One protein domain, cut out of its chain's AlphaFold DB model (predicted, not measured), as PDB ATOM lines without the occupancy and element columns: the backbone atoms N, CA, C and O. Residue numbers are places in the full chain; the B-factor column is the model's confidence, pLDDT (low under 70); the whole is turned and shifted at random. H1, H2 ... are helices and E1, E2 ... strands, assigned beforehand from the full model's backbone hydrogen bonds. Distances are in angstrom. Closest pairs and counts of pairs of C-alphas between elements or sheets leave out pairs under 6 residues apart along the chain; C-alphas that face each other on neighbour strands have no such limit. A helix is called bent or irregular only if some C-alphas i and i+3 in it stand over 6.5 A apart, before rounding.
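Overview. This is residues 5 to 174 of the 479 residues of an uncharacterized protein of Gammaproteobacteria bacterium RIFCSPLOWO2_02_FULL_38_11 (UniProt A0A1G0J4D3). A helical core gathers about one long helix, H5, with H2, H3 and H4 round it, H7 crossing near its last residues, and H8 crossing the first part of H3. A hairpin arm, E1 and E2, reaches away from this core, while the small hairpin E3 and E4 and helix H6 lie at the end of H5. The printed part has 170 residues, with nine named helices and four named strands in the order H1 E1 E2 H2 H3 H4 H5 E3 E4 H6 H7 H8 H9, mostly helix; each sheet is one antiparallel pair. It is compact, with a radius of gyration of the C-alphas of 16.3 A and spans of 46 by 46 by 30 A.

Arrangement. H1, residues 5 to 14, precedes the hairpin of E1, residues 16 to 21, and E2, residues 24 to 29, antiparallel at 149 degrees, with N 19 and O 26 2.8 A apart, within hydrogen-bond range. H2, residues 31 to 38, touches H1, closest at the C-alphas of Phe 13 and Ile 31, 5.1 A. H3, residues 44 to 56, and H4, residues 59 to 66, are close but not clearly touching. H5, residues 76 to 97, is the hub, touching five helices; its residues 84 to 92 alone touch H2, at a steep tilt of 49 degrees, with the C-alphas of Tyr 32 and Ser 88 closest at 4.8 A. H4 and H5 form a helical hairpin, closest at the C-alphas of Leu 66 and Ile 86, 6.7 A. Residues 50 to 55 of H3 alone touch H5, closest at the C-alphas of Ser 54 and Asn 93, 4.7 A. E3, residues 100 to 102, and E4, residues 108 to 110, form an antiparallel hairpin, with N 101 and O 109 2.8 A apart, within hydrogen-bond range. H6, residues 111 to 119, is irregular, with C-alphas 115 and 118 7.6 A apart; it only just touches H5, and only at their ends, with 3 pairs of C-alphas within 8 A, closest Leu 95 and Ala 111, 5.5 A. H7, residues 124 to 143, touches H3 at a shallow tilt of 14 degrees, opposite ways, closest at the C-alphas of Ile 48 and Ile 139, 6.2 A. H8, residues 147 to 160, touches H3 through residues 44 to 49 of H3 alone, only just about perpendicular at 72 degrees, closest at the C-alphas of Gly 45 and Ile 150, 4.3 A. H9, residues 170 to 173, touches no helix. Every O i to N i+4 pair is within hydrogen-bond range in H1, H2, H4, H5, H7 and H8, against 8 of 9 in H3 and 3 of 5 in H6; H9 is too short for such a pair.

Along the chain. H1 begins at C-alpha 5, (-56.356, -32.817, 39.357). H5 measures 31.5 A, H7 28.2 A, H8 19.9 A and H3 18.5 A from first to last C-alpha. H9 ends at C-alpha 173, (-31.505, -12.487, 40.866).

Size, cuts and confidence. The C-alphas farthest apart, those of Gln 22 and Ala 165, are 48.7 A apart. The printed part has no cut and no long link. Confidence is under 70 at residues 20 to 25 and 105 to 106.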
ATOM      1  N   ALA A   5     -56.917 -33.894  38.539       74.31
ATOM      2  CA  ALA A   5     -56.356 -32.817  39.357       74.31
ATOM      3  C   ALA A   5     -54.928 -32.414  38.939       74.31
ATOM      4  O   ALA A   5     -54.602 -31.230  38.902       74.31
ATOM      5  N   GLN A   6     -54.073 -33.384  38.592       78.88
ATOM      6  CA  GLN A   6     -52.724 -33.105  38.086       78.88
ATOM      7  C   GLN A   6     -52.769 -32.386  36.736       78.88
ATOM      8  O   GLN A   6     -52.016 -31.436  36.529       78.88
ATOM      9  N   ARG A   7     -53.656 -32.816  35.830       84.81
ATOM     10  CA  ARG A   7     -53.832 -32.189  34.518       84.81
ATOM     11  C   ARG A   7     -54.362 -30.765  34.651       84.81
ATOM     12  O   ARG A   7     -53.814 -29.878  34.011       84.81
ATOM     13  N   ASP A   8     -55.367 -30.532  35.490       78.69
ATOM     14  CA  ASP A   8     -55.968 -29.207  35.682       78.69
ATOM     15  C   ASP A   8     -54.981 -28.226  36.329       78.69
ATOM     16  O   ASP A   8     -54.832 -27.094  35.872       78.69
ATOM     17  N   CYS A   9     -54.213 -28.682  37.323       77.38
ATOM     18  CA  CYS A   9     -53.126 -27.893  37.903       77.38
ATOM     19  C   CYS A   9     -52.046 -27.562  36.855       77.38
ATOM     20  O   CYS A   9     -51.630 -26.412  36.715       77.38
ATOM     21  N   LEU A  10     -51.634 -28.550  36.051       80.38
ATOM     22  CA  LEU A  10     -50.648 -28.349  34.988       80.38
ATOM     23  C   LEU A  10     -51.150 -27.376  33.908       80.38
ATOM     24  O   LEU A  10     -50.381 -26.533  33.447       80.38
ATOM     25  N   LYS A  11     -52.439 -27.442  33.550       83.31
ATOM     26  CA  LYS A  11     -53.086 -26.482  32.645       83.31
ATOM     27  C   LYS A  11     -52.996 -25.053  33.177       83.31
ATOM     28  O   LYS A  11     -52.623 -24.166  32.420       83.31
ATOM     29  N   GLY A  12     -53.239 -24.839  34.471       72.12
ATOM     30  CA  GLY A  12     -53.098 -23.514  35.089       72.12
ATOM     31  C   GLY A  12     -51.683 -22.927  34.974       72.12
ATOM     32  O   GLY A  12     -51.514 -21.711  34.921       72.12
ATOM     33  N   PHE A  13     -50.652 -23.772  34.875       74.62
ATOM     34  CA  PHE A  13     -49.266 -23.326  34.722       74.62
ATOM     35  C   PHE A  13     -48.842 -23.123  33.267       74.62
ATOM     36  O   PHE A  13     -48.279 -22.079  32.936       74.62
ATOM     37  N   VAL A  14     -49.071 -24.118  32.406       82.50
ATOM     38  CA  VAL A  14     -48.495 -24.176  31.047       82.50
ATOM     39  C   VAL A  14     -49.525 -24.481  29.958       82.50
ATOM     40  O   VAL A  14     -49.148 -24.733  28.818       82.50
ATOM     41  N   GLY A  15     -50.815 -24.495  30.291       78.75
ATOM     42  CA  GLY A  15     -51.893 -24.838  29.371       78.75
ATOM     43  C   GLY A  15     -52.162 -23.778  28.303       78.75
ATOM     44  O   GLY A  15     -51.824 -22.606  28.447       78.75
ATOM     45  N   CYS A  16     -52.802 -24.216  27.223       79.69
ATOM     46  CA  CYS A  16     -53.403 -23.360  26.206       79.69
ATOM     47  C   CYS A  16     -54.692 -24.046  25.740       79.69
ATOM     48  O   CYS A  16     -54.632 -25.100  25.094       79.69
ATOM     49  N   GLU A  17     -55.855 -23.510  26.106       78.81
ATOM     50  CA  GLU A  17     -57.152 -24.105  25.768       78.81
ATOM     51  C   GLU A  17     -58.053 -23.124  25.034       78.81
ATOM     52  O   GLU A  17     -58.134 -21.947  25.361       78.81
ATOM     53  N   LEU A  18     -58.734 -23.633  24.008       75.50
ATOM     54  CA  LEU A  18     -59.759 -22.888  23.297       75.50
ATOM     55  C   LEU A  18     -60.993 -22.788  24.196       75.50
ATOM     56  O   LEU A  18     -61.596 -23.810  24.523       75.50
ATOM     57  N   VAL A  19     -61.385 -21.573  24.551       73.81
ATOM     58  CA  VAL A  19     -62.601 -21.284  25.305       73.81
ATOM     59  C   VAL A  19     -63.534 -20.486  24.405       73.81
ATOM     60  O   VAL A  19     -63.176 -19.439  23.866       73.81
ATOM     61  N   THR A  20     -64.743 -21.005  24.206       61.28
ATOM     62  CA  THR A  20     -65.785 -20.308  23.445       61.28
ATOM     63  C   THR A  20     -66.762 -19.694  24.433       61.28
ATOM     64  O   THR A  20     -67.472 -20.419  25.127       61.28
ATOM     65  N   ILE A  21     -66.793 -18.365  24.507       60.88
ATOM     66  CA  ILE A  21     -67.749 -17.619  25.332       60.88
ATOM     67  C   ILE A  21     -68.485 -16.664  24.399       60.88
ATOM     68  O   ILE A  21     -67.848 -15.849  23.737       60.88
ATOM     69  N   GLN A  22     -69.818 -16.766  24.340       61.81
ATOM     70  CA  GLN A  22     -70.671 -15.839  23.576       61.81
ATOM     71  C   GLN A  22     -70.212 -15.648  22.114       61.81
ATOM     72  O   GLN A  22     -70.029 -14.523  21.657       61.81
ATOM     73  N   GLU A  23     -69.962 -16.753  21.400       58.19
ATOM     74  CA  GLU A  23     -69.511 -16.774  19.991       58.19
ATOM     75  C   GLU A  23     -68.133 -16.140  19.716       58.19
ATOM     76  O   GLU A  23     -67.663 -16.157  18.578       58.19
ATOM     77  N   LYS A  24     -67.426 -15.649  20.742       56.47
ATOM     78  CA  LYS A  24     -66.028 -15.237  20.622       56.47
ATOM     79  C   LYS A  24     -65.103 -16.372  21.032       56.47
ATOM     80  O   LYS A  24     -65.224 -16.962  22.108       56.47
ATOM     81  N   ILE A  25     -64.162 -16.661  20.143       68.62
ATOM     82  CA  ILE A  25     -63.101 -17.630  20.370       68.62
ATOM     83  C   ILE A  25     -61.973 -16.923  21.123       68.62
ATOM     84  O   ILE A  25     -61.324 -16.027  20.581       68.62
ATOM     85  N   HIS A  26     -61.739 -17.335  22.365       74.44
ATOM     86  CA  HIS A  26     -60.607 -16.894  23.172       74.44
ATOM     87  C   HIS A  26     -59.747 -18.098  23.559       74.44
ATOM     88  O   HIS A  26     -60.229 -19.225  23.628       74.44
ATOM     89  N   TYR A  27     -58.457 -17.873  23.783       77.94
ATOM     90  CA  TYR A  27     -57.565 -18.901  24.312       77.94
ATOM     91  C   TYR A  27     -57.257 -18.569  25.766       77.94
ATOM     92  O   TYR A  27     -56.790 -17.462  26.037       77.94
ATOM     93  N   ASP A  28     -57.518 -19.513  26.663       78.62
ATOM     94  CA  ASP A  28     -57.071 -19.456  28.050       78.62
ATOM     95  C   ASP A  28     -55.634 -19.975  28.135       78.62
ATOM     96  O   ASP A  28     -55.306 -21.024  27.565       78.62
ATOM     97  N   TRP A  29     -54.767 -19.207  28.787       79.00
ATOM     98  CA  TRP A  29     -53.327 -19.441  28.835       79.00
ATOM     99  C   TRP A  29     -52.894 -19.667  30.276       79.00
ATOM    100  O   TRP A  29     -53.180 -18.865  31.161       79.00
ATOM    101  N   GLY A  30     -52.128 -20.732  30.500       76.75
ATOM    102  CA  GLY A  30     -51.458 -20.946  31.771       76.75
ATOM    103  C   GLY A  30     -50.490 -19.801  32.071       76.75
ATOM    104  O   GLY A  30     -49.898 -19.221  31.157       76.75
ATOM    105  N   ILE A  31     -50.301 -19.508  33.358       76.56
ATOM    106  CA  ILE A  31     -49.599 -18.313  33.856       76.56
ATOM    107  C   ILE A  31     -48.229 -18.109  33.181       76.56
ATOM    108  O   ILE A  31     -47.862 -16.984  32.833       76.56
ATOM    109  N   TYR A  32     -47.469 -19.186  32.950       85.62
ATOM    110  CA  TYR A  32     -46.140 -19.084  32.342       85.62
ATOM    111  C   TYR A  32     -46.193 -18.843  30.832       85.62
ATOM    112  O   TYR A  32     -45.381 -18.077  30.311       85.62
ATOM    113  N   LEU A  33     -47.137 -19.460  30.114       86.25
ATOM    114  CA  LEU A  33     -47.302 -19.180  28.688       86.25
ATOM    115  C   LEU A  33     -47.862 -17.778  28.450       86.25
ATOM    116  O   LEU A  33     -47.421 -17.109  27.516       86.25
ATOM    117  N   ASP A  34     -48.772 -17.308  29.303       85.94
ATOM    118  CA  ASP A  34     -49.299 -15.946  29.214       85.94
ATOM    119  C   ASP A  34     -48.204 -14.898  29.463       85.94
ATOM    120  O   ASP A  34     -48.072 -13.938  28.704       85.94
ATOM    121  N   SER A  35     -47.320 -15.144  30.435       85.12
ATOM    122  CA  SER A  35     -46.137 -14.304  30.686       85.12
ATOM    123  C   SER A  35     -45.180 -14.268  29.483       85.12
ATOM    124  O   SER A  35     -44.641 -13.221  29.127       85.12
ATOM    125  N   VAL A  36     -44.983 -15.404  28.802       91.31
ATOM    126  CA  VAL A  36     -44.174 -15.472  27.570       91.31
ATOM    127  C   VAL A  36     -44.829 -14.698  26.425       91.31
ATOM    128  O   VAL A  36     -44.155 -13.969  25.693       91.31
ATOM    129  N   LYS A  37     -46.144 -14.845  26.269       91.06
ATOM    130  CA  LYS A  37     -46.935 -14.202  25.219       91.06
ATOM    131  C   LYS A  37     -47.000 -12.684  25.396       91.06
ATOM    132  O   LYS A  37     -46.788 -11.973  24.415       91.06
ATOM    133  N   SER A  38     -47.257 -12.203  26.608       88.94
ATOM    134  CA  SER A  38     -47.467 -10.783  26.933       88.94
ATOM    135  C   SER A  38     -46.185  -9.946  26.979       88.94
ATOM    136  O   SER A  38     -46.252  -8.723  26.941       88.94
ATOM    137  N   TYR A  39     -45.005 -10.568  27.032       92.94
ATOM    138  CA  TYR A  39     -43.750  -9.823  27.102       92.94
ATOM    139  C   TYR A  39     -43.375  -9.159  25.766       92.94
ATOM    140  O   TYR A  39     -42.975  -9.830  24.819       92.94
ATOM    141  N   ASP A  40     -43.417  -7.832  25.687       91.75
ATOM    142  CA  ASP A  40     -43.172  -7.090  24.435       91.75
ATOM    143  C   ASP A  40     -41.689  -6.832  24.114       91.75
ATOM    144  O   ASP A  40     -41.348  -6.294  23.062       91.75
ATOM    145  N   GLY A  41     -40.767  -7.229  24.997       90.19
ATOM    146  CA  GLY A  41     -39.340  -6.933  24.831       90.19
ATOM    147  C   GLY A  41     -38.594  -7.800  23.807       90.19
ATOM    148  O   GLY A  41     -37.390  -7.584  23.606       90.19
ATOM    149  N   VAL A  42     -39.270  -8.778  23.187       93.19
ATOM    150  CA  VAL A  42     -38.776  -9.603  22.069       93.19
ATOM    151  C   VAL A  42     -39.887  -9.904  21.060       93.19
ATOM    152  O   VAL A  42     -41.069  -9.918  21.400       93.19
ATOM    153  N   ASP A  43     -39.498 -10.189  19.818       93.94
ATOM    154  CA  ASP A  43     -40.430 -10.558  18.756       93.94
ATOM    155  C   ASP A  43     -41.006 -11.976  18.928       93.94
ATOM    156  O   ASP A  43     -40.465 -12.824  19.646       93.94
ATOM    157  N   LEU A  44     -42.104 -12.243  18.221       92.88
ATOM    158  CA  LEU A  44     -42.837 -13.507  18.282       92.88
ATOM    159  C   LEU A  44     -41.990 -14.729  17.891       92.88
ATOM    160  O   LEU A  44     -42.111 -15.784  18.514       92.88
ATOM    161  N   GLY A  45     -41.090 -14.590  16.912       93.69
ATOM    162  CA  GLY A  45     -40.189 -15.668  16.509       93.69
ATOM    163  C   GLY A  45     -39.197 -16.022  17.611       93.69
ATOM    164  O   GLY A  45     -38.984 -17.201  17.894       93.69
ATOM    165  N   THR A  46     -38.659 -15.015  18.301       95.31
ATOM    166  CA  THR A  46     -37.820 -15.223  19.489       95.31
ATOM    167  C   THR A  46     -38.602 -15.917  20.613       95.31
ATOM    168  O   THR A  46     -38.087 -16.866  21.202       95.31
ATOM    169  N   LYS A  47     -39.856 -15.524  20.889       95.62
ATOM    170  CA  LYS A  47     -40.698 -16.198  21.903       95.62
ATOM    171  C   LYS A  47     -40.860 -17.689  21.597       95.62
ATOM    172  O   LYS A  47     -40.587 -18.529  22.453       95.62
ATOM    173  N   ILE A  48     -41.236 -18.016  20.359       95.81
ATOM    174  CA  ILE A  48     -41.443 -19.400  19.911       95.81
ATOM    175  C   ILE A  48     -40.142 -20.205  19.972       95.81
ATOM    176  O   ILE A  48     -40.142 -21.315  20.497       95.81
ATOM    177  N   LEU A  49     -39.020 -19.637  19.513       96.31
ATOM    178  CA  LEU A  49     -37.712 -20.295  19.587       96.31
ATOM    179  C   LEU A  49     -37.371 -20.723  21.018       96.31
ATOM    180  O   LEU A  49     -36.892 -21.830  21.249       96.31
ATOM    181  N   TYR A  50     -37.605 -19.845  21.991       97.31
ATOM    182  CA  TYR A  50     -37.258 -20.128  23.378       97.31
ATOM    183  C   TYR A  50     -38.248 -21.067  24.070       97.31
ATOM    184  O   TYR A  50     -37.824 -21.845  24.926       97.31
ATOM    185  N   LEU A  51     -39.519 -21.080  23.659       97.00
ATOM    186  CA  LEU A  51     -40.470 -22.120  24.060       97.00
ATOM    187  C   LEU A  51     -40.028 -23.501  23.563       97.00
ATOM    188  O   LEU A  51     -39.962 -24.436  24.357       97.00
ATOM    189  N   GLU A  52     -39.628 -23.630  22.298       96.69
ATOM    190  CA  GLU A  52     -39.091 -24.891  21.766       96.69
ATOM    191  C   GLU A  52     -37.817 -25.318  22.506       96.69
ATOM    192  O   GLU A  52     -37.674 -26.476  22.907       96.69
ATOM    193  N   LYS A  53     -36.893 -24.380  22.753       97.38
ATOM    194  CA  LYS A  53     -35.670 -24.650  23.524       97.38
ATOM    195  C   LYS A  53     -35.980 -25.086  24.959       97.38
ATOM    196  O   LYS A  53     -35.280 -25.955  25.473       97.38
ATOM    197  N   SER A  54     -37.045 -24.569  25.577       96.88
ATOM    198  CA  SER A  54     -37.439 -24.932  26.946       96.88
ATOM    199  C   SER A  54     -37.831 -26.404  27.101       96.88
ATOM    200  O   SER A  54     -37.659 -26.956  28.184       96.88
ATOM    201  N   ILE A  55     -38.267 -27.065  26.024       96.75
ATOM    202  CA  ILE A  55     -38.634 -28.493  26.026       96.75
ATOM    203  C   ILE A  55     -37.643 -29.386  25.259       96.75
ATOM    204  O   ILE A  55     -37.793 -30.604  25.232       96.75
ATOM    205  N   THR A  56     -36.604 -28.815  24.643       95.62
ATOM    206  CA  THR A  56     -35.590 -29.580  23.884       95.62
ATOM    207  C   THR A  56     -34.195 -29.519  24.502       95.62
ATOM    208  O   THR A  56     -33.405 -30.444  24.317       95.62
ATOM    209  N   GLN A  57     -33.878 -28.474  25.268       95.00
ATOM    210  CA  GLN A  57     -32.566 -28.287  25.884       95.00
ATOM    211  C   GLN A  57     -32.595 -28.634  27.374       95.00
ATOM    212  O   GLN A  57     -33.398 -28.098  28.133       95.00
ATOM    213  N   GLY A  58     -31.664 -29.483  27.820       91.94
ATOM    214  CA  GLY A  58     -31.477 -29.751  29.248       91.94
ATOM    215  C   GLY A  58     -31.068 -28.496  30.034       91.94
ATOM    216  O   GLY A  58     -30.520 -27.551  29.464       91.94
ATOM    217  N   CYS A  59     -31.290 -28.513  31.353       92.44
ATOM    218  CA  CYS A  59     -31.198 -27.348  32.246       92.44
ATOM    219  C   CYS A  59     -29.979 -26.440  32.011       92.44
ATOM    220  O   CYS A  59     -30.136 -25.247  31.767       92.44
ATOM    221  N   GLN A  60     -28.756 -26.984  32.034       90.50
ATOM    222  CA  GLN A  60     -27.550 -26.157  31.906       90.50
ATOM    223  C   GLN A  60     -27.408 -25.529  30.513       90.50
ATOM    224  O   GLN A  60     -27.025 -24.364  30.396       90.50
ATOM    225  N   THR A  61     -27.719 -26.287  29.460       92.75
ATOM    226  CA  THR A  61     -27.708 -25.777  28.083       92.75
ATOM    227  C   THR A  61     -28.736 -24.666  27.934       92.75
ATOM    228  O   THR A  61     -28.420 -23.608  27.397       92.75
ATOM    229  N   PHE A  62     -29.933 -24.869  28.484       95.88
ATOM    230  CA  PHE A  62     -30.998 -23.882  28.426       95.88
ATOM    231  C   PHE A  62     -30.669 -22.613  29.219       95.88
ATOM    232  O   PHE A  62     -30.869 -21.514  28.714       95.88
ATOM    233  N   LEU A  63     -30.071 -22.736  30.408       92.31
ATOM    234  CA  LEU A  63     -29.570 -21.601  31.188       92.31
ATOM    235  C   LEU A  63     -28.574 -20.746  30.388       92.31
ATOM    236  O   LEU A  63     -28.669 -19.522  30.395       92.31
ATOM    237  N   ASN A  64     -27.658 -21.377  29.648       91.19
ATOM    238  CA  ASN A  64     -26.726 -20.654  28.776       91.19
ATOM    239  C   ASN A  64     -27.444 -19.966  27.603       91.19
ATOM    240  O   ASN A  64     -27.009 -18.913  27.146       91.19
ATOM    241  N   THR A  65     -28.545 -20.535  27.110       93.19
ATOM    242  CA  THR A  65     -29.386 -19.889  26.094       93.19
ATOM    243  C   THR A  65     -30.140 -18.684  26.678       93.19
ATOM    244  O   THR A  65     -30.231 -17.639  26.028       93.19
ATOM    245  N   LEU A  66     -30.649 -18.794  27.910       94.62
ATOM    246  CA  LEU A  66     -31.339 -17.712  28.625       94.62
ATOM    247  C   LEU A  66     -30.405 -16.544  28.970       94.62
ATOM    248  O   LEU A  66     -30.833 -15.394  28.909       94.62
ATOM    249  N   ASP A  67     -29.118 -16.804  29.216       92.31
ATOM    250  CA  ASP A  67     -28.107 -15.748  29.385       92.31
ATOM    251  C   ASP A  67     -28.031 -14.779  28.193       92.31
ATOM    252  O   ASP A  67     -27.547 -13.661  28.344       92.31
ATOM    253  N   LYS A  68     -28.497 -15.191  27.007       91.62
ATOM    254  CA  LYS A  68     -28.535 -14.357  25.795       91.62
ATOM    255  C   LYS A  68     -29.827 -13.544  25.655       91.62
ATOM    256  O   LYS A  68     -29.916 -12.697  24.766       91.62
ATOM    257  N   LEU A  69     -30.848 -13.828  26.469       92.56
ATOM    258  CA  LEU A  69     -32.098 -13.055  26.538       92.56
ATOM    259  C   LEU A  69     -32.068 -11.960  27.592       92.56
ATOM    260  O   LEU A  69     -32.852 -11.014  27.495       92.56
ATOM    261  N   TYR A  70     -31.228 -12.119  28.611       92.12
ATOM    262  CA  TYR A  70     -31.148 -11.154  29.689       92.12
ATOM    263  C   TYR A  70     -30.520  -9.849  29.206       92.12
ATOM    264  O   TYR A  70     -29.444  -9.850  28.605       92.12
ATOM    265  N   LYS A  71     -31.204  -8.742  29.494       88.44
ATOM    266  CA  LYS A  71     -30.799  -7.385  29.119       88.44
ATOM    267  C   LYS A  71     -30.418  -6.599  30.381       88.44
ATOM    268  O   LYS A  71     -31.299  -5.987  30.990       88.44
ATOM    269  N   PRO A  72     -29.143  -6.638  30.825       84.31
ATOM    270  CA  PRO A  72     -28.701  -5.977  32.060       84.31
ATOM    271  C   PRO A  72     -28.870  -4.450  32.045       84.31
ATOM    272  O   PRO A  72     -28.841  -3.825  33.099       84.31
ATOM    273  N   GLU A  73     -29.018  -3.849  30.866       88.00
ATOM    274  CA  GLU A  73     -29.254  -2.421  30.668       88.00
ATOM    275  C   GLU A  73     -30.677  -1.964  31.031       88.00
ATOM    276  O   GLU A  73     -30.916  -0.764  31.170       88.00
ATOM    277  N   LEU A  74     -31.630  -2.892  31.181       86.69
ATOM    278  CA  LEU A  74     -32.996  -2.558  31.580       86.69
ATOM    279  C   LEU A  74     -33.063  -2.201  33.068       86.69
ATOM    280  O   LEU A  74     -32.381  -2.789  33.904       86.69
ATOM    281  N   MET A  75     -33.955  -1.267  33.409       82.12
ATOM    282  CA  MET A  75     -34.170  -0.786  34.778       82.12
ATOM    283  C   MET A  75     -35.664  -0.774  35.127       82.12
ATOM    284  O   MET A  75     -36.522  -0.696  34.244       82.12
ATOM    285  N   GLY A  76     -35.978  -0.839  36.425       86.44
ATOM    286  CA  GLY A  76     -37.351  -0.761  36.935       86.44
ATOM    287  C   GLY A  76     -38.279  -1.825  36.338       86.44
ATOM    288  O   GLY A  76     -37.898  -2.983  36.196       86.44
ATOM    289  N   ALA A  77     -39.491  -1.418  35.951       81.31
ATOM    290  CA  ALA A  77     -40.523  -2.325  35.442       81.31
ATOM    291  C   ALA A  77     -40.096  -3.109  34.185       81.31
ATOM    292  O   ALA A  77     -40.457  -4.272  34.039       81.31
ATOM    293  N   ALA A  78     -39.292  -2.511  33.300       81.81
ATOM    294  CA  ALA A  78     -38.816  -3.194  32.097       81.81
ATOM    295  C   ALA A  78     -37.844  -4.337  32.430       81.81
ATOM    296  O   ALA A  78     -37.859  -5.380  31.775       81.81
ATOM    297  N   LYS A  79     -37.015  -4.151  33.466       89.62
ATOM    298  CA  LYS A  79     -36.116  -5.193  33.967       89.62
ATOM    299  C   LYS A  79     -36.907  -6.351  34.564       89.62
ATOM    300  O   LYS A  79     -36.643  -7.497  34.214       89.62
ATOM    301  N   GLU A  80     -37.889  -6.046  35.410       85.00
ATOM    302  CA  GLU A  80     -38.750  -7.067  36.017       85.00
ATOM    303  C   GLU A  80     -39.528  -7.844  34.953       85.00
ATOM    304  O   GLU A  80     -39.500  -9.068  34.965       85.00
ATOM    305  N   ALA A  81     -40.088  -7.173  33.942       85.44
ATOM    306  CA  ALA A  81     -40.750  -7.849  32.827       85.44
ATOM    307  C   ALA A  81     -39.804  -8.797  32.057       85.44
ATOM    308  O   ALA A  81     -40.195  -9.903  31.684       85.44
ATOM    309  N   ASN A  82     -38.538  -8.406  31.842       93.62
ATOM    310  CA  ASN A  82     -37.537  -9.285  31.224       93.62
ATOM    311  C   ASN A  82     -37.188 -10.484  32.119       93.62
ATOM    312  O   ASN A  82     -37.041 -11.599  31.614       93.62
ATOM    313  N   LEU A  83     -37.078 -10.277  33.432       90.56
ATOM    314  CA  LEU A  83     -36.837 -11.351  34.395       90.56
ATOM    315  C   LEU A  83     -38.031 -12.301  34.510       90.56
ATOM    316  O   LEU A  83     -37.814 -13.508  34.555       90.56
ATOM    317  N   ASP A  84     -39.262 -11.798  34.503       88.69
ATOM    318  CA  ASP A  84     -40.496 -12.592  34.536       88.69
ATOM    319  C   ASP A  84     -40.632 -13.462  33.284       88.69
ATOM    320  O   ASP A  84     -40.946 -14.654  33.375       88.69
ATOM    321  N   PHE A  85     -40.295 -12.903  32.118       93.88
ATOM    322  CA  PHE A  85     -40.204 -13.640  30.861       93.88
ATOM    323  C   PHE A  85     -39.194 -14.796  30.945       93.88
ATOM    324  O   PHE A  85     -39.518 -15.949  30.644       93.88
ATOM    325  N   ILE A  86     -37.976 -14.513  31.417       95.06
ATOM    326  CA  ILE A  86     -36.916 -15.519  31.586       95.06
ATOM    327  C   ILE A  86     -37.305 -16.565  32.639       95.06
ATOM    328  O   ILE A  86     -37.066 -17.759  32.441       95.06
ATOM    329  N   ARG A  87     -37.927 -16.142  33.744       93.38
ATOM    330  CA  ARG A  87     -38.385 -17.020  34.826       93.38
ATOM    331  C   ARG A  87     -39.453 -17.978  34.322       93.38
ATOM    332  O   ARG A  87     -39.342 -19.167  34.584       93.38
ATOM    333  N   SER A  88     -40.409 -17.497  33.532       93.44
ATOM    334  CA  SER A  88     -41.472 -18.325  32.950       93.44
ATOM    335  C   SER A  88     -40.912 -19.411  32.032       93.44
ATOM    336  O   SER A  88     -41.237 -20.589  32.186       93.44
ATOM    337  N   LEU A  89     -39.982 -19.046  31.144       96.06
ATOM    338  CA  LEU A  89     -39.269 -20.001  30.294       96.06
ATOM    339  C   LEU A  89     -38.487 -21.036  31.117       96.06
ATOM    340  O   LEU A  89     -38.531 -22.233  30.826       96.06
ATOM    341  N   LYS A  90     -37.781 -20.587  32.164       95.31
ATOM    342  CA  LYS A  90     -37.032 -21.470  33.066       95.31
ATOM    343  C   LYS A  90     -37.956 -22.419  33.824       95.31
ATOM    344  O   LYS A  90     -37.640 -23.600  33.914       95.31
ATOM    345  N   THR A  91     -39.101 -21.952  34.313       92.88
ATOM    346  CA  THR A  91     -40.053 -22.802  35.030       92.88
ATOM    347  C   THR A  91     -40.676 -23.858  34.120       92.88
ATOM    348  O   THR A  91     -40.795 -25.007  34.540       92.88
ATOM    349  N   ILE A  92     -40.988 -23.529  32.861       93.56
ATOM    350  CA  ILE A  92     -41.429 -24.527  31.870       93.56
ATOM    351  C   ILE A  92     -40.357 -25.614  31.694       93.56
ATOM    352  O   ILE A  92     -40.670 -26.803  31.762       93.56
ATOM    353  N   ASN A  93     -39.086 -25.222  31.539       97.19
ATOM    354  CA  ASN A  93     -37.969 -26.168  31.450       97.19
ATOM    355  C   ASN A  93     -37.832 -27.027  32.717       97.19
ATOM    356  O   ASN A  93     -37.600 -28.232  32.626       97.19
ATOM    357  N   ASP A  94     -38.012 -26.423  33.892       94.25
ATOM    358  CA  ASP A  94     -37.931 -27.114  35.176       94.25
ATOM    359  C   ASP A  94     -39.025 -28.153  35.353       94.25
ATOM    360  O   ASP A  94     -38.733 -29.263  35.794       94.25
ATOM    361  N   LEU A  95     -40.255 -27.832  34.955       92.19
ATOM    362  CA  LEU A  95     -41.363 -28.779  34.944       92.19
ATOM    363  C   LEU A  95     -41.124 -29.906  33.931       92.19
ATOM    364  O   LEU A  95     -41.301 -31.074  34.267       92.19
ATOM    365  N   PHE A  96     -40.669 -29.576  32.720       95.50
ATOM    366  CA  PHE A  96     -40.485 -30.546  31.638       95.50
ATOM    367  C   PHE A  96     -39.365 -31.561  31.910       95.50
ATOM    368  O   PHE A  96     -39.532 -32.758  31.675       95.50
ATOM    369  N   PHE A  97     -38.216 -31.096  32.410       94.00
ATOM    370  CA  PHE A  97     -37.071 -31.954  32.740       94.00
ATOM    371  C   PHE A  97     -37.076 -32.431  34.196       94.00
ATOM    372  O   PHE A  97     -36.165 -33.156  34.598       94.00
ATOM    373  N   ASN A  98     -38.090 -32.043  34.977       93.88
ATOM    374  CA  ASN A  98     -38.169 -32.271  36.416       93.88
ATOM    375  C   ASN A  98     -36.879 -31.841  37.140       93.88
ATOM    376  O   ASN A  98     -36.305 -32.581  37.939       93.88
ATOM    377  N   ASN A  99     -36.382 -30.649  36.806       91.50
ATOM    378  CA  ASN A  99     -35.131 -30.142  37.353       91.50
ATOM    379  C   ASN A  99     -35.257 -29.876  38.855       91.50
ATOM    380  O   ASN A  99     -36.332 -29.580  39.383       91.50
ATOM    381  N   LYS A 100     -34.110 -29.876  39.534       89.81
ATOM    382  CA  LYS A 100     -34.007 -29.365  40.897       89.81
ATOM    383  C   LYS A 100     -34.177 -27.854  40.908       89.81
ATOM    384  O   LYS A 100     -33.518 -27.144  40.151       89.81
ATOM    385  N   VAL A 101     -35.012 -27.368  41.808       84.94
ATOM    386  CA  VAL A 101     -35.311 -25.951  42.003       84.94
ATOM    387  C   VAL A 101     -35.246 -25.659  43.494       84.94
ATOM    388  O   VAL A 101     -35.568 -26.513  44.324       84.94
ATOM    389  N   LYS A 102     -34.767 -24.469  43.850       83.81
ATOM    390  CA  LYS A 102     -34.737 -24.023  45.237       83.81
ATOM    391  C   LYS A 102     -36.027 -23.255  45.523       83.81
ATOM    392  O   LYS A 102     -36.326 -22.270  44.862       83.81
ATOM    393  N   TYR A 103     -36.788 -23.736  46.500       72.88
ATOM    394  CA  TYR A 103     -38.100 -23.205  46.865       72.88
ATOM    395  C   TYR A 103     -38.063 -22.618  48.271       72.88
ATOM    396  O   TYR A 103     -38.674 -23.167  49.189       72.88
ATOM    397  N   GLY A 104     -37.303 -21.537  48.471       71.62
ATOM    398  CA  GLY A 104     -37.198 -20.869  49.770       71.62
ATOM    399  C   GLY A 104     -36.979 -21.857  50.927       71.62
ATOM    400  O   GLY A 104     -35.956 -22.538  50.993       71.62
ATOM    401  N   ILE A 105     -37.972 -21.964  51.814       52.03
ATOM    402  CA  ILE A 105     -37.948 -22.795  53.033       52.03
ATOM    403  C   ILE A 105     -37.995 -24.303  52.765       52.03
ATOM    404  O   ILE A 105     -37.606 -25.099  53.613       52.03
ATOM    405  N   TYR A 106     -38.487 -24.707  51.595       61.06
ATOM    406  CA  TYR A 106     -38.645 -26.111  51.225       61.06
ATOM    407  C   TYR A 106     -37.339 -26.730  50.713       61.06
ATOM    408  O   TYR A 106     -37.304 -27.932  50.431       61.06
ATOM    409  N   GLY A 107     -36.274 -25.926  50.623       79.00
ATOM    410  CA  GLY A 107     -34.962 -26.343  50.161       79.00
ATOM    411  C   GLY A 107     -34.937 -26.606  48.659       79.00
ATOM    412  O   GLY A 107     -35.724 -26.053  47.891       79.00
ATOM    413  N   VAL A 108     -33.995 -27.445  48.237       86.06
ATOM    414  CA  VAL A 108     -33.874 -27.873  46.842       86.06
ATOM    415  C   VAL A 108     -34.727 -29.120  46.635       86.06
ATOM    416  O   VAL A 108     -34.503 -30.131  47.300       86.06
ATOM    417  N   ARG A 109     -35.691 -29.057  45.715       86.88
ATOM    418  CA  ARG A 109     -36.590 -30.168  45.366       86.88
ATOM    419  C   ARG A 109     -36.737 -30.278  43.860       86.88
ATOM    420  O   ARG A 109     -36.582 -29.283  43.157       86.88
ATOM    421  N   ASP A 110     -37.073 -31.465  43.375       91.00
ATOM    422  CA  ASP A 110     -37.467 -31.628  41.977       91.00
ATOM    423  C   ASP A 110     -38.789 -30.889  41.728       91.00
ATOM    424  O   ASP A 110     -39.678 -30.875  42.590       91.00
ATOM    425  N   ALA A 111     -38.908 -30.240  40.572       88.25
ATOM    426  CA  ALA A 111     -40.027 -29.355  40.278       88.25
ATOM    427  C   ALA A 111     -41.385 -30.061  40.378       88.25
ATOM    428  O   ALA A 111     -42.289 -29.557  41.045       88.25
ATOM    429  N   LEU A 112     -41.518 -31.263  39.809       88.81
ATOM    430  CA  LEU A 112     -42.779 -32.004  39.859       88.81
ATOM    431  C   LEU A 112     -43.130 -32.425  41.289       88.81
ATOM    432  O   LEU A 112     -44.283 -32.331  41.700       88.81
ATOM    433  N   THR A 113     -42.129 -32.809  42.084       85.75
ATOM    434  CA  THR A 113     -42.326 -33.148  43.499       85.75
ATOM    435  C   THR A 113     -42.858 -31.953  44.278       85.75
ATOM    436  O   THR A 113     -43.744 -32.113  45.114       85.75
ATOM    437  N   HIS A 114     -42.343 -30.752  44.017       85.12
ATOM    438  CA  HIS A 114     -42.816 -29.555  44.700       85.12
ATOM    439  C   HIS A 114     -44.275 -29.231  44.360       85.12
ATOM    440  O   HIS A 114     -45.064 -29.005  45.272       85.12
ATOM    441  N   PHE A 115     -44.638 -29.255  43.075       78.12
ATOM    442  CA  PHE A 115     -45.955 -28.797  42.629       78.12
ATOM    443  C   PHE A 115     -47.063 -29.857  42.694       78.12
ATOM    444  O   PHE A 115     -48.226 -29.498  42.848       78.12
ATOM    445  N   PHE A 116     -46.734 -31.148  42.579       82.25
ATOM    446  CA  PHE A 116     -47.739 -32.193  42.333       82.25
ATOM    447  C   PHE A 116     -47.757 -33.323  43.367       82.25
ATOM    448  O   PHE A 116     -48.661 -34.153  43.313       82.25
ATOM    449  N   SER A 117     -46.830 -33.364  44.333       81.06
ATOM    450  CA  SER A 117     -46.801 -34.447  45.338       81.06
ATOM    451  C   SER A 117     -48.055 -34.514  46.219       81.06
ATOM    452  O   SER A 117     -48.448 -35.602  46.636       81.06
ATOM    453  N   SER A 118     -48.722 -33.382  46.463       76.62
ATOM    454  CA  SER A 118     -49.998 -33.321  47.192       76.62
ATOM    455  C   SER A 118     -51.193 -33.829  46.379       76.62
ATOM    456  O   SER A 118     -52.233 -34.135  46.955       76.62
ATOM    457  N   LEU A 119     -51.052 -33.948  45.055       72.56
ATOM    458  CA  LEU A 119     -52.100 -34.390  44.129       72.56
ATOM    459  C   LEU A 119     -52.025 -35.896  43.827       72.56
ATOM    460  O   LEU A 119     -52.711 -36.392  42.932       72.56
ATOM    461  N   GLY A 120     -51.187 -36.617  44.575       77.38
ATOM    462  CA  GLY A 120     -50.985 -38.056  44.464       77.38
ATOM    463  C   GLY A 120     -49.673 -38.442  43.774       77.38
ATOM    464  O   GLY A 120     -48.886 -37.581  43.372       77.38
ATOM    465  N   PRO A 121     -49.412 -39.754  43.644       82.50
ATOM    466  CA  PRO A 121     -48.229 -40.246  42.955       82.50
ATOM    467  C   PRO A 121     -48.240 -39.807  41.489       82.50
ATOM    468  O   PRO A 121     -49.294 -39.669  40.863       82.50
ATOM    469  N   PHE A 122     -47.052 -39.608  40.927       85.50
ATOM    470  CA  PHE A 122     -46.901 -39.213  39.536       85.50
ATOM    471  C   PHE A 122     -45.739 -39.923  38.855       85.50
ATOM    472  O   PHE A 122     -44.767 -40.333  39.489       85.50
ATOM    473  N   ASN A 123     -45.838 -40.013  37.531       89.75
ATOM    474  CA  ASN A 123     -44.754 -40.418  36.655       89.75
ATOM    475  C   ASN A 123     -44.270 -39.184  35.870       89.75
ATOM    476  O   ASN A 123     -45.060 -38.610  35.116       89.75
ATOM    477  N   PRO A 124     -42.995 -38.774  36.003       91.19
ATOM    478  CA  PRO A 124     -42.442 -37.639  35.265       91.19
ATOM    479  C   PRO A 124     -42.628 -37.713  33.745       91.19
ATOM    480  O   PRO A 124     -42.771 -36.676  33.102       91.19
ATOM    481  N   GLN A 125     -42.670 -38.916  33.162       93.06
ATOM    482  CA  GLN A 125     -42.873 -39.072  31.721       93.06
ATOM    483  C   GLN A 125     -44.279 -38.642  31.280       93.06
ATOM    484  O   GLN A 125     -44.410 -37.977  30.258       93.06
ATOM    485  N   ASP A 126     -45.316 -38.933  32.075       92.62
ATOM    486  CA  ASP A 126     -46.685 -38.493  31.769       92.62
ATOM    487  C   ASP A 126     -46.790 -36.958  31.768       92.62
ATOM    488  O   ASP A 126     -47.481 -36.375  30.936       92.62
ATOM    489  N   PHE A 127     -46.080 -36.299  32.692       92.44
ATOM    490  CA  PHE A 127     -45.979 -34.839  32.738       92.44
ATOM    491  C   PHE A 127     -45.252 -34.294  31.514       92.44
ATOM    492  O   PHE A 127     -45.722 -33.345  30.896       92.44
ATOM    493  N   LYS A 128     -44.129 -34.910  31.143       93.31
ATOM    494  CA  LYS A 128     -43.347 -34.519  29.972       93.31
ATOM    495  C   LYS A 128     -44.180 -34.576  28.691       93.31
ATOM    496  O   LYS A 128     -44.200 -33.600  27.943       93.31
ATOM    497  N   ASP A 129     -44.905 -35.674  28.480       93.94
ATOM    498  CA  ASP A 129     -45.772 -35.862  27.313       93.94
ATOM    499  C   ASP A 129     -46.889 -34.810  27.268       93.94
ATOM    500  O   ASP A 129     -47.211 -34.276  26.205       93.94
ATOM    501  N   GLU A 130     -47.477 -34.481  28.421       93.75
ATOM    502  CA  GLU A 130     -48.563 -33.507  28.494       93.75
ATOM    503  C   GLU A 130     -48.072 -32.061  28.320       93.75
ATOM    504  O   GLU A 130     -48.652 -31.310  27.534       93.75
ATOM    505  N   ILE A 131     -46.958 -31.684  28.960       92.19
ATOM    506  CA  ILE A 131     -46.311 -30.377  28.762       92.19
ATOM    507  C   ILE A 131     -45.933 -30.212  27.288       92.19
ATOM    508  O   ILE A 131     -46.204 -29.169  26.699       92.19
ATOM    509  N   GLN A 132     -45.370 -31.248  26.657       95.44
ATOM    510  CA  GLN A 132     -45.025 -31.216  25.237       95.44
ATOM    511  C   GLN A 132     -46.239 -30.889  24.362       95.44
ATOM    512  O   GLN A 132     -46.139 -30.055  23.464       95.44
ATOM    513  N   LYS A 133     -47.394 -31.518  24.613       93.62
ATOM    514  CA  LYS A 133     -48.634 -31.222  23.876       93.62
ATOM    515  C   LYS A 133     -49.089 -29.780  24.090       93.62
ATOM    516  O   LYS A 133     -49.439 -29.111  23.122       93.62
ATOM    517  N   MET A 134     -49.073 -29.300  25.335       93.69
ATOM    518  CA  MET A 134     -49.512 -27.943  25.676       93.69
ATOM    519  C   MET A 134     -48.625 -26.874  25.031       93.69
ATOM    520  O   MET A 134     -49.145 -25.933  24.435       93.69
ATOM    521  N   ILE A 135     -47.301 -27.051  25.070       93.31
ATOM    522  CA  ILE A 135     -46.352 -26.131  24.434       93.31
ATOM    523  C   ILE A 135     -46.517 -26.138  22.911       93.31
ATOM    524  O   ILE A 135     -46.589 -25.065  22.317       93.31
ATOM    525  N   HIS A 136     -46.642 -27.306  22.269       94.56
ATOM    526  CA  HIS A 136     -46.878 -27.364  20.821       94.56
ATOM    527  C   HIS A 136     -48.187 -26.683  20.419       94.56
ATOM    528  O   HIS A 136     -48.192 -25.913  19.463       94.56
ATOM    529  N   ARG A 137     -49.270 -26.898  21.174       92.50
ATOM    530  CA  ARG A 137     -50.544 -26.211  20.941       92.50
ATOM    531  C   ARG A 137     -50.408 -24.698  21.115       92.50
ATOM    532  O   ARG A 137     -50.893 -23.946  20.279       92.50
ATOM    533  N   GLY A 138     -49.715 -24.245  22.160       90.69
ATOM    534  CA  GLY A 138     -49.432 -22.826  22.366       90.69
ATOM    535  C   GLY A 138     -48.646 -22.213  21.203       90.69
ATOM    536  O   GLY A 138     -49.003 -21.145  20.715       90.69
ATOM    537  N   ILE A 139     -47.618 -22.909  20.706       92.50
ATOM    538  CA  ILE A 139     -46.840 -22.483  19.533       92.50
ATOM    539  C   ILE A 139     -47.714 -22.434  18.280       92.50
ATOM    540  O   ILE A 139     -47.627 -21.463  17.534       92.50
ATOM    541  N   GLU A 140     -48.553 -23.442  18.046       92.25
ATOM    542  CA  GLU A 140     -49.471 -23.482  16.906       92.25
ATOM    543  C   GLU A 140     -50.398 -22.264  16.910       92.25
ATOM    544  O   GLU A 140     -50.485 -21.559  15.908       92.25
ATOM    545  N   VAL A 141     -51.005 -21.957  18.060       89.94
ATOM    546  CA  VAL A 141     -51.880 -20.789  18.240       89.94
ATOM    547  C   VAL A 141     -51.121 -19.481  18.028       89.94
ATOM    548  O   VAL A 141     -51.595 -18.613  17.302       89.94
ATOM    549  N   LEU A 142     -49.926 -19.343  18.609       88.25
ATOM    550  CA  LEU A 142     -49.079 -18.164  18.408       88.25
ATOM    551  C   LEU A 142     -48.638 -18.003  16.947       88.25
ATOM    552  O   LEU A 142     -48.412 -16.884  16.503       88.25
ATOM    553  N   SER A 143     -48.510 -19.101  16.203       89.50
ATOM    554  CA  SER A 143     -48.009 -19.092  14.827       89.50
ATOM    555  C   SER A 143     -49.082 -18.838  13.771       89.50
ATOM    556  O   SER A 143     -48.740 -18.669  12.595       89.50
ATOM    557  N   GLN A 144     -50.363 -18.805  14.158       87.12
ATOM    558  CA  GLN A 144     -51.476 -18.598  13.234       87.12
ATOM    559  C   GLN A 144     -51.262 -17.319  12.415       87.12
ATOM    560  O   GLN A 144     -51.088 -16.239  12.969       87.12
ATOM    561  N   ASN A 145     -51.281 -17.446  11.086       80.25
ATOM    562  CA  ASN A 145     -51.128 -16.354  10.111       80.25
ATOM    563  C   ASN A 145     -49.743 -15.669  10.039       80.25
ATOM    564  O   ASN A 145     -49.587 -14.732   9.261       80.25
ATOM    565  N   HIS A 146     -48.727 -16.145  10.772       84.94
ATOM    566  CA  HIS A 146     -47.398 -15.504  10.838       84.94
ATOM    567  C   HIS A 146     -46.219 -16.457  10.566       84.94
ATOM    568  O   HIS A 146     -45.070 -16.147  10.880       84.94
ATOM    569  N   GLN A 147     -46.473 -17.632   9.984       85.44
ATOM    570  CA  GLN A 147     -45.506 -18.734   9.936       85.44
ATOM    571  C   GLN A 147     -44.193 -18.396   9.204       85.44
ATOM    572  O   GLN A 147     -43.114 -18.704   9.712       85.44
ATOM    573  N   GLU A 148     -44.252 -17.727   8.050       84.31
ATOM    574  CA  GLU A 148     -43.048 -17.339   7.296       84.31
ATOM    575  C   GLU A 148     -42.213 -16.284   8.032       84.31
ATOM    576  O   GLU A 148     -40.986 -16.403   8.116       84.31
ATOM    577  N   GLU A 149     -42.872 -15.283   8.628       88.31
ATOM    578  CA  GLU A 149     -42.202 -14.261   9.430       88.31
ATOM    579  C   GLU A 149     -41.521 -14.893  10.647       88.31
ATOM    580  O   GLU A 149     -40.347 -14.627  10.907       88.31
ATOM    581  N   ILE A 150     -42.218 -15.781  11.356       90.81
ATOM    582  CA  ILE A 150     -41.681 -16.500  12.513       90.81
ATOM    583  C   ILE A 150     -40.435 -17.293  12.119       90.81
ATOM    584  O   ILE A 150     -39.418 -17.193  12.803       90.81
ATOM    585  N   ILE A 151     -40.461 -18.032  11.005       90.56
ATOM    586  CA  ILE A 151     -39.296 -18.797  10.529       90.56
ATOM    587  C   ILE A 151     -38.103 -17.870  10.265       90.56
ATOM    588  O   ILE A 151     -36.982 -18.163  10.699       90.56
ATOM    589  N   ALA A 152     -38.328 -16.740   9.591       89.75
ATOM    590  CA  ALA A 152     -37.278 -15.765   9.314       89.75
ATOM    591  C   ALA A 152     -36.698 -15.162  10.605       89.75
ATOM    592  O   ALA A 152     -35.476 -15.084  10.766       89.75
ATOM    593  N   ARG A 153     -37.563 -14.790  11.554       93.00
ATOM    594  CA  ARG A 153     -37.179 -14.231  12.857       93.00
ATOM    595  C   ARG A 153     -36.413 -15.229  13.719       93.00
ATOM    596  O   ARG A 153     -35.384 -14.860  14.275       93.00
ATOM    597  N   LYS A 154     -36.845 -16.495  13.768       94.50
ATOM    598  CA  LYS A 154     -36.135 -17.581  14.464       94.50
ATOM    599  C   LYS A 154     -34.713 -17.732  13.933       94.50
ATOM    600  O   LYS A 154     -33.766 -17.656  14.708       94.50
ATOM    601  N   ARG A 155     -34.557 -17.850  12.608       91.69
ATOM    602  CA  ARG A 155     -33.238 -17.984  11.968       91.69
ATOM    603  C   ARG A 155     -32.348 -16.776  12.252       91.69
ATOM    604  O   ARG A 155     -31.171 -16.936  12.565       91.69
ATOM    605  N   LYS A 156     -32.909 -15.566  12.166       93.12
ATOM    606  CA  LYS A 156     -32.190 -14.332  12.499       93.12
ATOM    607  C   LYS A 156     -31.702 -14.360  13.948       93.12
ATOM    608  O   LYS A 156     -30.530 -14.097  14.200       93.12
ATOM    609  N   ARG A 157     -32.580 -14.722  14.886       94.12
ATOM    610  CA  ARG A 157     -32.252 -14.788  16.311       94.12
ATOM    611  C   ARG A 157     -31.169 -15.825  16.611       94.12
ATOM    612  O   ARG A 157     -30.277 -15.550  17.405       94.12
ATOM    613  N   GLU A 158     -31.214 -16.992  15.975       91.38
ATOM    614  CA  GLU A 158     -30.177 -18.024  16.118       91.38
ATOM    615  C   GLU A 158     -28.803 -17.551  15.626       91.38
ATOM    616  O   GLU A 158     -27.787 -17.881  16.239       91.38
ATOM    617  N   GLU A 159     -28.762 -16.759  14.552       91.06
ATOM    618  CA  GLU A 159     -27.518 -16.156  14.067       91.06
ATOM    619  C   GLU A 159     -26.999 -15.087  15.037       91.06
ATOM    620  O   GLU A 159     -25.822 -15.096  15.396       91.06
ATOM    621  N   GLU A 160     -27.881 -14.213  15.533       90.06
ATOM    622  CA  GLU A 160     -27.544 -13.204  16.548       90.06
ATOM    623  C   GLU A 160     -27.014 -13.849  17.839       90.06
ATOM    624  O   GLU A 160     -26.042 -13.382  18.431       90.06
ATOM    625  N   GLU A 161     -27.583 -14.977  18.271       89.69
ATOM    626  CA  GLU A 161     -27.129 -15.699  19.462       89.69
ATOM    627  C   GLU A 161     -25.672 -16.185  19.380       89.69
ATOM    628  O   GLU A 161     -25.090 -16.499  20.423       89.69
ATOM    629  N   LYS A 162     -25.069 -16.278  18.189       88.38
ATOM    630  CA  LYS A 162     -23.651 -16.648  18.043       88.38
ATOM    631  C   LYS A 162     -22.711 -15.529  18.483       88.38
ATOM    632  O   LYS A 162     -21.578 -15.813  18.864       88.38
ATOM    633  N   THR A 163     -23.167 -14.279  18.435       85.38
ATOM    634  CA  THR A 163     -22.360 -13.092  18.755       85.38
ATOM    635  C   THR A 163     -22.718 -12.479  20.108       85.38
ATOM    636  O   THR A 163     -21.912 -11.742  20.676       85.38
ATOM    637  N   ILE A 164     -23.888 -12.808  20.665       84.69
ATOM    638  CA  ILE A 164     -24.303 -12.354  21.997       84.69
ATOM    639  C   ILE A 164     -23.471 -13.052  23.080       84.69
ATOM    640  O   ILE A 164     -23.498 -14.277  23.227       84.69
ATOM    641  N   ALA A 165     -22.765 -12.253  23.880       85.38
ATOM    642  CA  ALA A 165     -22.072 -12.732  25.068       85.38
ATOM    643  C   ALA A 165     -23.072 -13.169  26.149       85.38
ATOM    644  O   ALA A 165     -24.063 -12.485  26.405       85.38
ATOM    645  N   ASN A 166     -22.784 -14.282  26.825       84.81
ATOM    646  CA  ASN A 166     -23.636 -14.791  27.897       84.81
ATOM    647  C   ASN A 166     -23.635 -13.832  29.100       84.81
ATOM    648  O   ASN A 166     -22.610 -13.654  29.762       84.81
ATOM    649  N   GLN A 167     -24.800 -13.274  29.422       84.81
ATOM    650  CA  GLN A 167     -25.029 -12.474  30.619       84.81
ATOM    651  C   GLN A 167     -25.641 -13.353  31.709       84.81
ATOM    652  O   GLN A 167     -26.839 -13.587  31.716       84.81
ATOM    653  N   SER A 168     -24.847 -13.839  32.663       83.31
ATOM    654  CA  SER A 168     -25.336 -14.761  33.707       83.31
ATOM    655  C   SER A 168     -25.756 -14.077  35.012       83.31
ATOM    656  O   SER A 168     -26.014 -14.755  36.005       83.31
ATOM    657  N   ASN A 169     -25.744 -12.743  35.071       81.06
ATOM    658  CA  ASN A 169     -25.959 -11.999  36.320       81.06
ATOM    659  C   ASN A 169     -27.368 -12.220  36.892       81.06
ATOM    660  O   ASN A 169     -27.503 -12.406  38.103       81.06
ATOM    661  N   TRP A 170     -28.373 -12.335  36.018       83.25
ATOM    662  CA  TRP A 170     -29.761 -12.646  36.374       83.25
ATOM    663  C   TRP A 170     -29.918 -13.960  37.141       83.25
ATOM    664  O   TRP A 170     -30.845 -14.106  37.931       83.25
ATOM    665  N   ARG A 171     -28.998 -14.921  36.977       86.88
ATOM    666  CA  ARG A 171     -29.047 -16.201  37.700       86.88
ATOM    667  C   ARG A 171     -28.927 -16.029  39.215       86.88
ATOM    668  O   ARG A 171     -29.340 -16.917  39.948       86.88
ATOM    669  N   ASN A 172     -28.331 -14.926  39.680       78.88
ATOM    670  CA  ASN A 172     -28.278 -14.570  41.103       78.88
ATOM    671  C   ASN A 172     -29.523 -13.804  41.563       78.88
ATOM    672  O   ASN A 172     -29.792 -13.759  42.759       78.88
ATOM    673  N   GLU A 173     -30.239 -13.187  40.624       76.50
ATOM    674  CA  GLU A 173     -31.505 -12.487  40.866       76.50
ATOM    675  C   GLU A 173     -32.674 -13.476  40.957       76.50
ATOM    676  O   GLU A 173     -33.713 -13.174  41.534       76.50
ATOM    677  N   LEU A 174     -32.484 -14.686  40.432       74.38
ATOM    678  CA  LEU A 174     -33.361 -15.821  40.666       74.38
ATOM    679  C   LEU A 174     -32.825 -16.700  41.797       74.38
ATOM    680  O   LEU A 174     -31.617 -16.915  41.918       74.38
TER     681      LEU A 174